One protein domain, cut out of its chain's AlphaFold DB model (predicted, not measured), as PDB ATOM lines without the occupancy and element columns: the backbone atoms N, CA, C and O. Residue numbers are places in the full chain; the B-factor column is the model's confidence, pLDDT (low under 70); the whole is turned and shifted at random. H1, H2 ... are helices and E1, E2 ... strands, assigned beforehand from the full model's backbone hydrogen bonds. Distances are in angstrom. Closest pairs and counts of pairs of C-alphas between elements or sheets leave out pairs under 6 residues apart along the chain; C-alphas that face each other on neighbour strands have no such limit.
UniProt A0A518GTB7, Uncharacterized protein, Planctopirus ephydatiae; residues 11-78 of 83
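Overview. This is residues 11 to 78 of the 83 residues of an uncharacterized protein of Planctopirus ephydatiae (UniProt A0A518GTB7). A loose model in which a two-stranded hairpin, E1 and E2, and a long loop that folds back on itself, within residues 27 to 49, lie between two helices, H1 and H2, set far from each other. Residues 66 to 78, mostly of H2, stick out as an arm that makes much of the length. The printed part has 68 residues, with two named helices and two named strands in the order H1, E1, E2, H2; the sheet E1 - E2 is antiparallel. The class is mixed, helices and strands, with under half of the residues in named elements. The radius of gyration of the C-alphas is 15.5 A, and the spans are 47 by 32 by 22 A.

Arrangement. H1, residues 18 to 26, has one pair of C-alphas within 8 A of E2, residues 57 to 61: Ile 18 and Cys 58, the closest, at 7.4 A. In the stretch after H1, residues 36 to 37 pair with residues 46 to 47, antiparallel. E1, residues 50 to 54, and E2 form a hairpin at 147 degrees between their directions; N 52 and O 59 are within hydrogen-bond range at 2.9 A, as are N 57 and O 54 at 2.8 A. H2, residues 64 to 76, is apart from H1 and from E1. In H1 every O i to N i+4 pair is within hydrogen-bond range, in H2 8 of 9.

Along the chain. H1 begins at C-alpha 18 (18.719, -40.805, 6.892) and is 12.2 A long. E1 begins at C-alpha 50 (18.303, -48.689, 19.322). H2 is 18.1 A long and ends at C-alpha 76 (17.774, -58.028, 42.927).

Size, cuts and confidence. The C-alphas of Trp 11 and Gln 78, the two farthest apart, are 50.2 A apart. The printed part has no cut. The link from H1 to E1 is long, 23 residues; those from E1 to E2 and from E2 to H2 are tight. Residues 66 to 72 and residue 78 have pLDDT under 70.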
ATOM      1  N   TRP A  11      14.166 -24.327   8.752       84.69
ATOM      2  CA  TRP A  11      15.457 -24.929   9.085       84.69
ATOM      3  C   TRP A  11      15.534 -25.447  10.529       84.69
ATOM      4  O   TRP A  11      16.330 -26.348  10.784       84.69
ATOM      5  N   VAL A  12      14.697 -24.930  11.439       83.44
ATOM      6  CA  VAL A  12      14.606 -25.381  12.836       83.44
ATOM      7  C   VAL A  12      13.809 -26.687  12.943       83.44
ATOM      8  O   VAL A  12      14.104 -27.515  13.796       83.44
ATOM      9  N   THR A  13      12.808 -26.898  12.080       86.88
ATOM     10  CA  THR A  13      11.817 -27.981  12.249       86.88
ATOM     11  C   THR A  13      11.855 -29.064  11.177       86.88
ATOM     12  O   THR A  13      11.286 -30.130  11.388       86.88
ATOM     13  N   ARG A  14      12.492 -28.831  10.021       89.12
ATOM     14  CA  ARG A  14      12.430 -29.741   8.855       89.12
ATOM     15  C   ARG A  14      13.035 -31.132   9.082       89.12
ATOM     16  O   ARG A  14      12.806 -32.030   8.278       89.12
ATOM     17  N   GLY A  15      13.813 -31.314  10.151       91.44
ATOM     18  CA  GLY A  15      14.535 -32.555  10.426       91.44
ATOM     19  C   GLY A  15      15.598 -32.877   9.368       91.44
ATOM     20  O   GLY A  15      15.980 -32.036   8.552       91.44
ATOM     21  N   LYS A  16      16.106 -34.112   9.391       93.56
ATOM     22  CA  LYS A  16      17.062 -34.636   8.405       93.56
ATOM     23  C   LYS A  16      16.592 -35.999   7.920       93.56
ATOM     24  O   LYS A  16      16.077 -36.806   8.689       93.56
ATOM     25  N   THR A  17      16.805 -36.278   6.640       96.25
ATOM     26  CA  THR A  17      16.672 -37.641   6.114       96.25
ATOM     27  C   THR A  17      17.826 -38.516   6.608       96.25
ATOM     28  O   THR A  17      18.905 -38.010   6.921       96.25
ATOM     29  N   ILE A  18      17.644 -39.841   6.583       96.56
ATOM     30  CA  ILE A  18      18.719 -40.805   6.892       96.56
ATOM     31  C   ILE A  18      19.961 -40.530   6.029       96.56
ATOM     32  O   ILE A  18      21.080 -40.551   6.527       96.56
ATOM     33  N   ARG A  19      19.771 -40.216   4.740       98.00
ATOM     34  CA  ARG A  19      20.871 -39.926   3.809       98.00
ATOM     35  C   ARG A  19      21.685 -38.704   4.238       98.00
ATOM     36  O   ARG A  19      22.906 -38.778   4.231       98.00
ATOM     37  N   GLN A  20      21.016 -37.610   4.599       97.38
ATOM     38  CA  GLN A  20      21.683 -36.386   5.057       97.38
ATOM     39  C   GLN A  20      22.427 -36.621   6.373       97.38
ATOM     40  O   GLN A  20      23.576 -36.216   6.500       97.38
ATOM     41  N   LEU A  21      21.803 -37.336   7.317       95.75
ATOM     42  CA  LEU A  21      22.445 -37.701   8.578       95.75
ATOM     43  C   LEU A  21      23.720 -38.525   8.346       95.75
ATOM     44  O   LEU A  21      24.763 -38.195   8.898       95.75
ATOM     45  N   ILE A  22      23.661 -39.561   7.503       96.56
ATOM     46  CA  ILE A  22      24.831 -40.395   7.184       96.56
ATOM     47  C   ILE A  22      25.952 -39.559   6.559       96.56
ATOM     48  O   ILE A  22      27.101 -39.717   6.952       96.56
ATOM     49  N   GLN A  23      25.633 -38.658   5.625       98.06
ATOM     50  CA  GLN A  23      26.635 -37.784   5.002       98.06
ATOM     51  C   GLN A  23      27.343 -36.891   6.026       98.06
ATOM     52  O   GLN A  23      28.557 -36.721   5.955       98.06
ATOM     53  N   GLU A  24      26.599 -36.341   6.986       96.81
ATOM     54  CA  GLU A  24      27.174 -35.524   8.056       96.81
ATOM     55  C   GLU A  24      28.050 -36.363   8.985       96.81
ATOM     56  O   GLU A  24      29.182 -35.970   9.252       96.81
ATOM     57  N   LEU A  25      27.592 -37.545   9.406       96.31
ATOM     58  CA  LEU A  25      28.391 -38.454  10.235       96.31
ATOM     59  C   LEU A  25      29.689 -38.880   9.535       96.31
ATOM     60  O   LEU A  25      30.749 -38.855  10.151       96.31
ATOM     61  N   GLN A  26      29.639 -39.181   8.235       97.56
ATOM     62  CA  GLN A  26      30.813 -39.542   7.429       97.56
ATOM     63  C   GLN A  26      31.833 -38.405   7.271       97.56
ATOM     64  O   GLN A  26      32.971 -38.666   6.891       97.56
ATOM     65  N   SER A  27      31.446 -37.154   7.536       97.38
ATOM     66  CA  SER A  27      32.357 -36.007   7.444       97.38
ATOM     67  C   SER A  27      33.294 -35.862   8.651       97.38
ATOM     68  O   SER A  27      34.263 -35.108   8.579       97.38
ATOM     69  N   PHE A  28      33.035 -36.584   9.748       97.81
ATOM     70  CA  PHE A  28      33.893 -36.584  10.932       97.81
ATOM     71  C   PHE A  28      35.161 -37.399  10.661       97.81
ATOM     72  O   PHE A  28      35.091 -38.517  10.157       97.81
ATOM     73  N   GLU A  29      36.325 -36.871  11.037       97.44
ATOM     74  CA  GLU A  29      37.610 -37.555  10.830       97.44
ATOM     75  C   GLU A  29      37.675 -38.897  11.577       97.44
ATOM     76  O   GLU A  29      38.106 -39.905  11.020       97.44
ATOM     77  N   ASN A  30      37.195 -38.923  12.823       97.69
ATOM     78  CA  ASN A  30      37.155 -40.127  13.642       97.69
ATOM     79  C   ASN A  30      35.758 -40.766  13.614       97.69
ATOM     80  O   ASN A  30      34.843 -40.320  14.308       97.69
ATOM     81  N   GLN A  31      35.618 -41.841  12.838       97.25
ATOM     82  CA  GLN A  31      34.371 -42.600  12.702       97.25
ATOM     83  C   GLN A  31      34.066 -43.523  13.899       97.25
ATOM     84  O   GLN A  31      32.953 -44.035  13.987       97.25
ATOM     85  N   ASP A  32      35.001 -43.695  14.840       96.69
ATOM     86  CA  ASP A  32      34.806 -44.495  16.060       96.69
ATOM     87  C   ASP A  32      34.277 -43.658  17.240       96.69
ATOM     88  O   ASP A  32      34.102 -44.158  18.356       96.69
ATOM     89  N   MET A  33      34.019 -42.362  17.027       96.25
ATOM     90  CA  MET A  33      33.434 -41.499  18.050       96.25
ATOM     91  C   MET A  33      32.019 -41.950  18.425       96.25
ATOM     92  O   MET A  33      31.162 -42.193  17.577       96.25
ATOM     93  N   MET A  34      31.743 -41.992  19.731       93.25
ATOM     94  CA  MET A  34      30.415 -42.315  20.245       93.25
ATOM     95  C   MET A  34      29.404 -41.227  19.874       93.25
ATOM     96  O   MET A  34      29.548 -40.071  20.270       93.25
ATOM     97  N   VAL A  35      28.336 -41.617  19.182       94.00
ATOM     98  CA  VAL A  35      27.223 -40.716  18.868       94.00
ATOM     99  C   VAL A  35      26.321 -40.560  20.090       94.00
ATOM    100  O   VAL A  35      25.908 -41.545  20.708       94.00
ATOM    101  N   ARG A  36      25.999 -39.310  20.430       94.00
ATOM    102  CA  ARG A  36      25.116 -38.952  21.546       94.00
ATOM    103  C   ARG A  36      24.002 -38.026  21.063       94.00
ATOM    104  O   ARG A  36      24.210 -37.236  20.147       94.00
ATOM    105  N   MET A  37      22.826 -38.132  21.674       92.50
ATOM    106  CA  MET A  37      21.634 -37.346  21.348       92.50
ATOM    107  C   MET A  37      21.293 -36.401  22.502       92.50
ATOM    108  O   MET A  37      21.205 -36.841  23.646       92.50
ATOM    109  N   SER A  38      21.078 -35.124  22.187       93.25
ATOM    110  CA  SER A  38      20.591 -34.098  23.116       93.25
ATOM    111  C   SER A  38      19.204 -33.616  22.689       93.25
ATOM    112  O   SER A  38      18.887 -33.602  21.497       93.25
ATOM    113  N   LEU A  39      18.388 -33.230  23.670       91.62
ATOM    114  CA  LEU A  39      17.067 -32.616  23.481       91.62
ATOM    115  C   LEU A  39      17.002 -31.184  24.047       91.62
ATOM    116  O   LEU A  39      15.943 -30.562  24.026       91.62
ATOM    117  N   ASP A  40      18.124 -30.673  24.552       93.31
ATOM    118  CA  ASP A  40      18.264 -29.430  25.317       93.31
ATOM    119  C   ASP A  40      19.484 -28.616  24.851       93.31
ATOM    120  O   ASP A  40      20.204 -28.024  25.646       93.31
ATOM    121  N   ASP A  41      19.718 -28.606  23.536       88.31
ATOM    122  CA  ASP A  41      20.789 -27.833  22.881       88.31
ATOM    123  C   ASP A  41      22.212 -28.161  23.384       88.31
ATOM    124  O   ASP A  41      23.142 -27.364  23.285       88.31
ATOM    125  N   GLY A  42      22.395 -29.377  23.903       92.50
ATOM    126  CA  GLY A  42      23.678 -29.919  24.338       92.50
ATOM    127  C   GLY A  42      23.954 -29.822  25.837       92.50
ATOM    128  O   GLY A  42      25.011 -30.298  26.252       92.50
ATOM    129  N   GLU A  43      23.048 -29.263  26.653       95.06
ATOM    130  CA  GLU A  43      23.214 -29.234  28.118       95.06
ATOM    131  C   GLU A  43      23.293 -30.649  28.710       95.06
ATOM    132  O   GLU A  43      24.144 -30.933  29.559       95.06
ATOM    133  N   SER A  44      22.452 -31.560  28.219       94.69
ATOM    134  CA  SER A  44      22.524 -32.986  28.505       94.69
ATOM    135  C   SER A  44      22.499 -33.810  27.220       94.69
ATOM    136  O   SER A  44      21.994 -33.411  26.169       94.69
ATOM    137  N   HIS A  45      23.096 -34.998  27.281       94.69
ATOM    138  CA  HIS A  45      23.139 -35.890  26.132       94.69
ATOM    139  C   HIS A  45      23.210 -37.358  26.546       94.69
ATOM    140  O   HIS A  45      23.872 -37.733  27.522       94.69
ATOM    141  N   PHE A  46      22.603 -38.213  25.738       93.31
ATOM    142  CA  PHE A  46      22.413 -39.627  26.034       93.31
ATOM    143  C   PHE A  46      22.908 -40.499  24.886       93.31
ATOM    144  O   PHE A  46      22.974 -40.049  23.740       93.31
ATOM    145  N   GLY A  47      23.276 -41.744  25.185       93.31
ATOM    146  CA  GLY A  47      23.628 -42.702  24.141       93.31
ATOM    147  C   GLY A  47      22.426 -43.046  23.258       93.31
ATOM    148  O   GLY A  47      21.271 -42.923  23.673       93.31
ATOM    149  N   ILE A  48      22.688 -43.515  22.042       93.69
ATOM    150  CA  ILE A  48      21.663 -44.149  21.204       93.69
ATOM    151  C   ILE A  48      21.774 -45.656  21.420       93.69
ATOM    152  O   ILE A  48      22.817 -46.244  21.154       93.69
ATOM    153  N   SER A  49      20.707 -46.280  21.915       90.94
ATOM    154  CA  SER A  49      20.665 -47.718  22.198       90.94
ATOM    155  C   SER A  49      20.096 -48.511  21.024       90.94
ATOM    156  O   SER A  49      20.591 -49.587  20.705       90.94
ATOM    157  N   ILE A  50      19.042 -47.992  20.381       90.75
ATOM    158  CA  ILE A  50      18.303 -48.689  19.322       90.75
ATOM    159  C   ILE A  50      17.958 -47.703  18.205       90.75
ATOM    160  O   ILE A  50      17.594 -46.555  18.460       90.75
ATOM    161  N   ILE A  51      18.029 -48.174  16.960       93.50
ATOM    162  CA  ILE A  51      17.472 -47.486  15.793       93.50
ATOM    163  C   ILE A  51      16.222 -48.255  15.361       93.50
ATOM    164  O   ILE A  51      16.303 -49.437  15.027       93.50
ATOM    165  N   GLY A  52      15.066 -47.594  15.392       93.88
ATOM    166  CA  GLY A  52      13.767 -48.198  15.090       93.88
ATOM    167  C   GLY A  52      13.037 -47.509  13.941       93.88
ATOM    168  O   GLY A  52      13.302 -46.351  13.618       93.88
ATOM    169  N   LYS A  53      12.076 -48.219  13.341       96.62
ATOM    170  CA  LYS A  53      11.098 -47.636  12.417       96.62
ATOM    171  C   LYS A  53       9.747 -47.535  13.118       96.62
ATOM    172  O   LYS A  53       9.131 -48.564  13.382       96.62
ATOM    173  N   ILE A  54       9.291 -46.315  13.387       95.12
ATOM    174  CA  ILE A  54       8.022 -46.034  14.076       95.12
ATOM    175  C   ILE A  54       7.264 -45.014  13.234       95.12
ATOM    176  O   ILE A  54       7.851 -44.024  12.810       95.12
ATOM    177  N   ASP A  55       6.004 -45.298  12.904       95.12
ATOM    178  CA  ASP A  55       5.137 -44.416  12.103       95.12
ATOM    179  C   ASP A  55       5.777 -43.910  10.795       95.12
ATOM    180  O   ASP A  55       5.581 -42.784  10.347       95.12
ATOM    181  N   GLY A  56       6.586 -44.767  10.160       94.06
ATOM    182  CA  GLY A  56       7.296 -44.445   8.919       94.06
ATOM    183  C   GLY A  56       8.571 -43.610   9.094       94.06
ATOM    184  O   GLY A  56       9.248 -43.345   8.102       94.06
ATOM    185  N   GLN A  57       8.939 -43.253  10.323       94.75
ATOM    186  CA  GLN A  57      10.114 -42.453  10.663       94.75
ATOM    187  C   GLN A  57      11.249 -43.319  11.222       94.75
ATOM    188  O   GLN A  57      11.015 -44.370  11.820       94.75
ATOM    189  N   CYS A  58      12.490 -42.872  11.022       95.88
ATOM    190  CA  CYS A  58      13.666 -43.439  11.681       95.88
ATOM    191  C   CYS A  58      13.815 -42.782  13.054       95.88
ATOM    192  O   CYS A  58      14.021 -41.570  13.127       95.88
ATOM    193  N   VAL A  59      13.689 -43.565  14.121       94.69
ATOM    194  CA  VAL A  59      13.726 -43.077  15.501       94.69
ATOM    195  C   VAL A  59      14.992 -43.580  16.184       94.69
ATOM    196  O   VAL A  59      15.282 -44.777  16.166       94.69
ATOM    197  N   LEU A  60      15.732 -42.652  16.793       93.88
ATOM    198  CA  LEU A  60      16.895 -42.931  17.633       93.88
ATOM    199  C   LEU A  60      16.416 -43.021  19.080       93.88
ATOM    200  O   LEU A  60      15.886 -42.053  19.624       93.88
ATOM    201  N   ILE A  61      16.554 -44.194  19.686       91.94
ATOM    202  CA  ILE A  61      15.960 -44.497  20.987       91.94
ATOM    203  C   ILE A  61      17.071 -44.636  22.022       91.94
ATOM    204  O   ILE A  61      18.021 -45.402  21.832       91.94
ATOM    205  N   ASN A  62      16.928 -43.915  23.132       90.69
ATOM    206  CA  ASN A  62      17.721 -44.121  24.336       90.69
ATOM    207  C   ASN A  62      17.004 -45.100  25.277       90.69
ATOM    208  O   ASN A  62      15.844 -44.885  25.623       90.69
ATOM    209  N   CYS A  63      17.701 -46.150  25.712       85.38
ATOM    210  CA  CYS A  63      17.195 -47.124  26.685       85.38
ATOM    211  C   CYS A  63      18.025 -47.152  27.979       85.38
ATOM    212  O   CYS A  63      17.812 -48.022  28.822       85.38
ATOM    213  N   GLU A  64      18.960 -46.214  28.170       80.44
ATOM    214  CA  GLU A  64      19.869 -46.194  29.329       80.44
ATOM    215  C   GLU A  64      19.102 -46.161  30.666       80.44
ATOM    216  O   GLU A  64      19.508 -46.804  31.635       80.44
ATOM    217  N   HIS A  65      17.947 -45.485  30.709       70.12
ATOM    218  CA  HIS A  65      17.067 -45.473  31.882       70.12
ATOM    219  C   HIS A  65      16.319 -46.793  32.118       70.12
ATOM    220  O   HIS A  65      16.181 -47.200  33.269       70.12
ATOM    221  N   TYR A  66      15.871 -47.476  31.057       64.12
ATOM    222  CA  TYR A  66      15.215 -48.786  31.172       64.12
ATOM    223  C   TYR A  66      16.180 -49.810  31.770       64.12
ATOM    224  O   TYR A  66      15.839 -50.508  32.719       64.12
ATOM    225  N   HIS A  67      17.426 -49.825  31.283       59.38
ATOM    226  CA  HIS A  67      18.454 -50.687  31.848       59.38
ATOM    227  C   HIS A  67      18.704 -50.373  33.318       59.38
ATOM    228  O   HIS A  67      18.737 -51.290  34.118       59.38
ATOM    229  N   ARG A  68      18.812 -49.101  33.719       59.50
ATOM    230  CA  ARG A  68      19.100 -48.773  35.122       59.50
ATOM    231  C   ARG A  68      18.057 -49.308  36.106       59.50
ATOM    232  O   ARG A  68      18.456 -49.683  37.195       59.50
ATOM    233  N   ASN A  69      16.774 -49.336  35.764       61.12
ATOM    234  CA  ASN A  69      15.736 -49.730  36.722       61.12
ATOM    235  C   ASN A  69      15.368 -51.212  36.596       61.12
ATOM    236  O   ASN A  69      15.353 -51.928  37.592       61.12
ATOM    237  N   GLU A  70      15.155 -51.695  35.373       64.81
ATOM    238  CA  GLU A  70      14.742 -53.082  35.141       64.81
ATOM    239  C   GLU A  70      15.904 -54.061  35.320       64.81
ATOM    240  O   GLU A  70      15.692 -55.165  35.808       64.81
ATOM    241  N   TRP A  71      17.150 -53.676  34.989       66.56
ATOM    242  CA  TRP A  71      18.288 -54.540  35.326       66.56
ATOM    243  C   TRP A  71      18.540 -54.601  36.823       66.56
ATOM    244  O   TRP A  71      18.955 -55.649  37.297       66.56
ATOM    245  N   GLN A  72      18.329 -53.510  37.563       67.56
ATOM    246  CA  GLN A  72      18.491 -53.555  39.017       67.56
ATOM    247  C   GLN A  72      17.439 -54.485  39.622       67.56
ATOM    248  O   GLN A  72      17.822 -55.413  40.320       67.56
ATOM    249  N   GLY A  73      16.163 -54.350  39.240       70.44
ATOM    250  CA  GLY A  73      15.108 -55.277  39.671       70.44
ATOM    251  C   GLY A  73      15.390 -56.736  39.288       70.44
ATOM    252  O   GLY A  73      15.337 -57.619  40.136       70.44
ATOM    253  N   PHE A  74      15.797 -56.994  38.041       71.56
ATOM    254  CA  PHE A  74      16.180 -58.337  37.583       71.56
ATOM    255  C   PHE A  74      17.358 -58.934  38.367       71.56
ATOM    256  O   PHE A  74      17.380 -60.136  38.627       71.56
ATOM    257  N   MET A  75      18.356 -58.120  38.718       74.38
ATOM    258  CA  MET A  75      19.500 -58.567  39.514       74.38
ATOM    259  C   MET A  75      19.112 -58.785  40.978       74.38
ATOM    260  O   MET A  75      19.546 -59.769  41.567       74.38
ATOM    261  N   GLU A  76      18.285 -57.913  41.556       74.12
ATOM    262  CA  GLU A  76      17.774 -58.028  42.927       74.12
ATOM    263  C   GLU A  76      16.937 -59.302  43.118       74.12
ATOM    264  O   GLU A  76      17.116 -60.001  44.111       74.12
ATOM    265  N   GLU A  77      16.106 -59.673  42.139       72.56
ATOM    266  CA  GLU A  77      15.353 -60.939  42.135       72.56
ATOM    267  C   GLU A  77      16.248 -62.193  42.071       72.56
ATOM    268  O   GLU A  77      15.804 -63.292  42.410       72.56
ATOM    269  N   GLN A  78      17.505 -62.050  41.638       67.81
ATOM    270  CA  GLN A  78      18.478 -63.145  41.559       67.81
ATOM    271  C   GLN A  78      19.409 -63.240  42.765       67.81
ATOM    272  O   GLN A  78      20.138 -64.229  42.885       67.81
TER     273      GLN A  78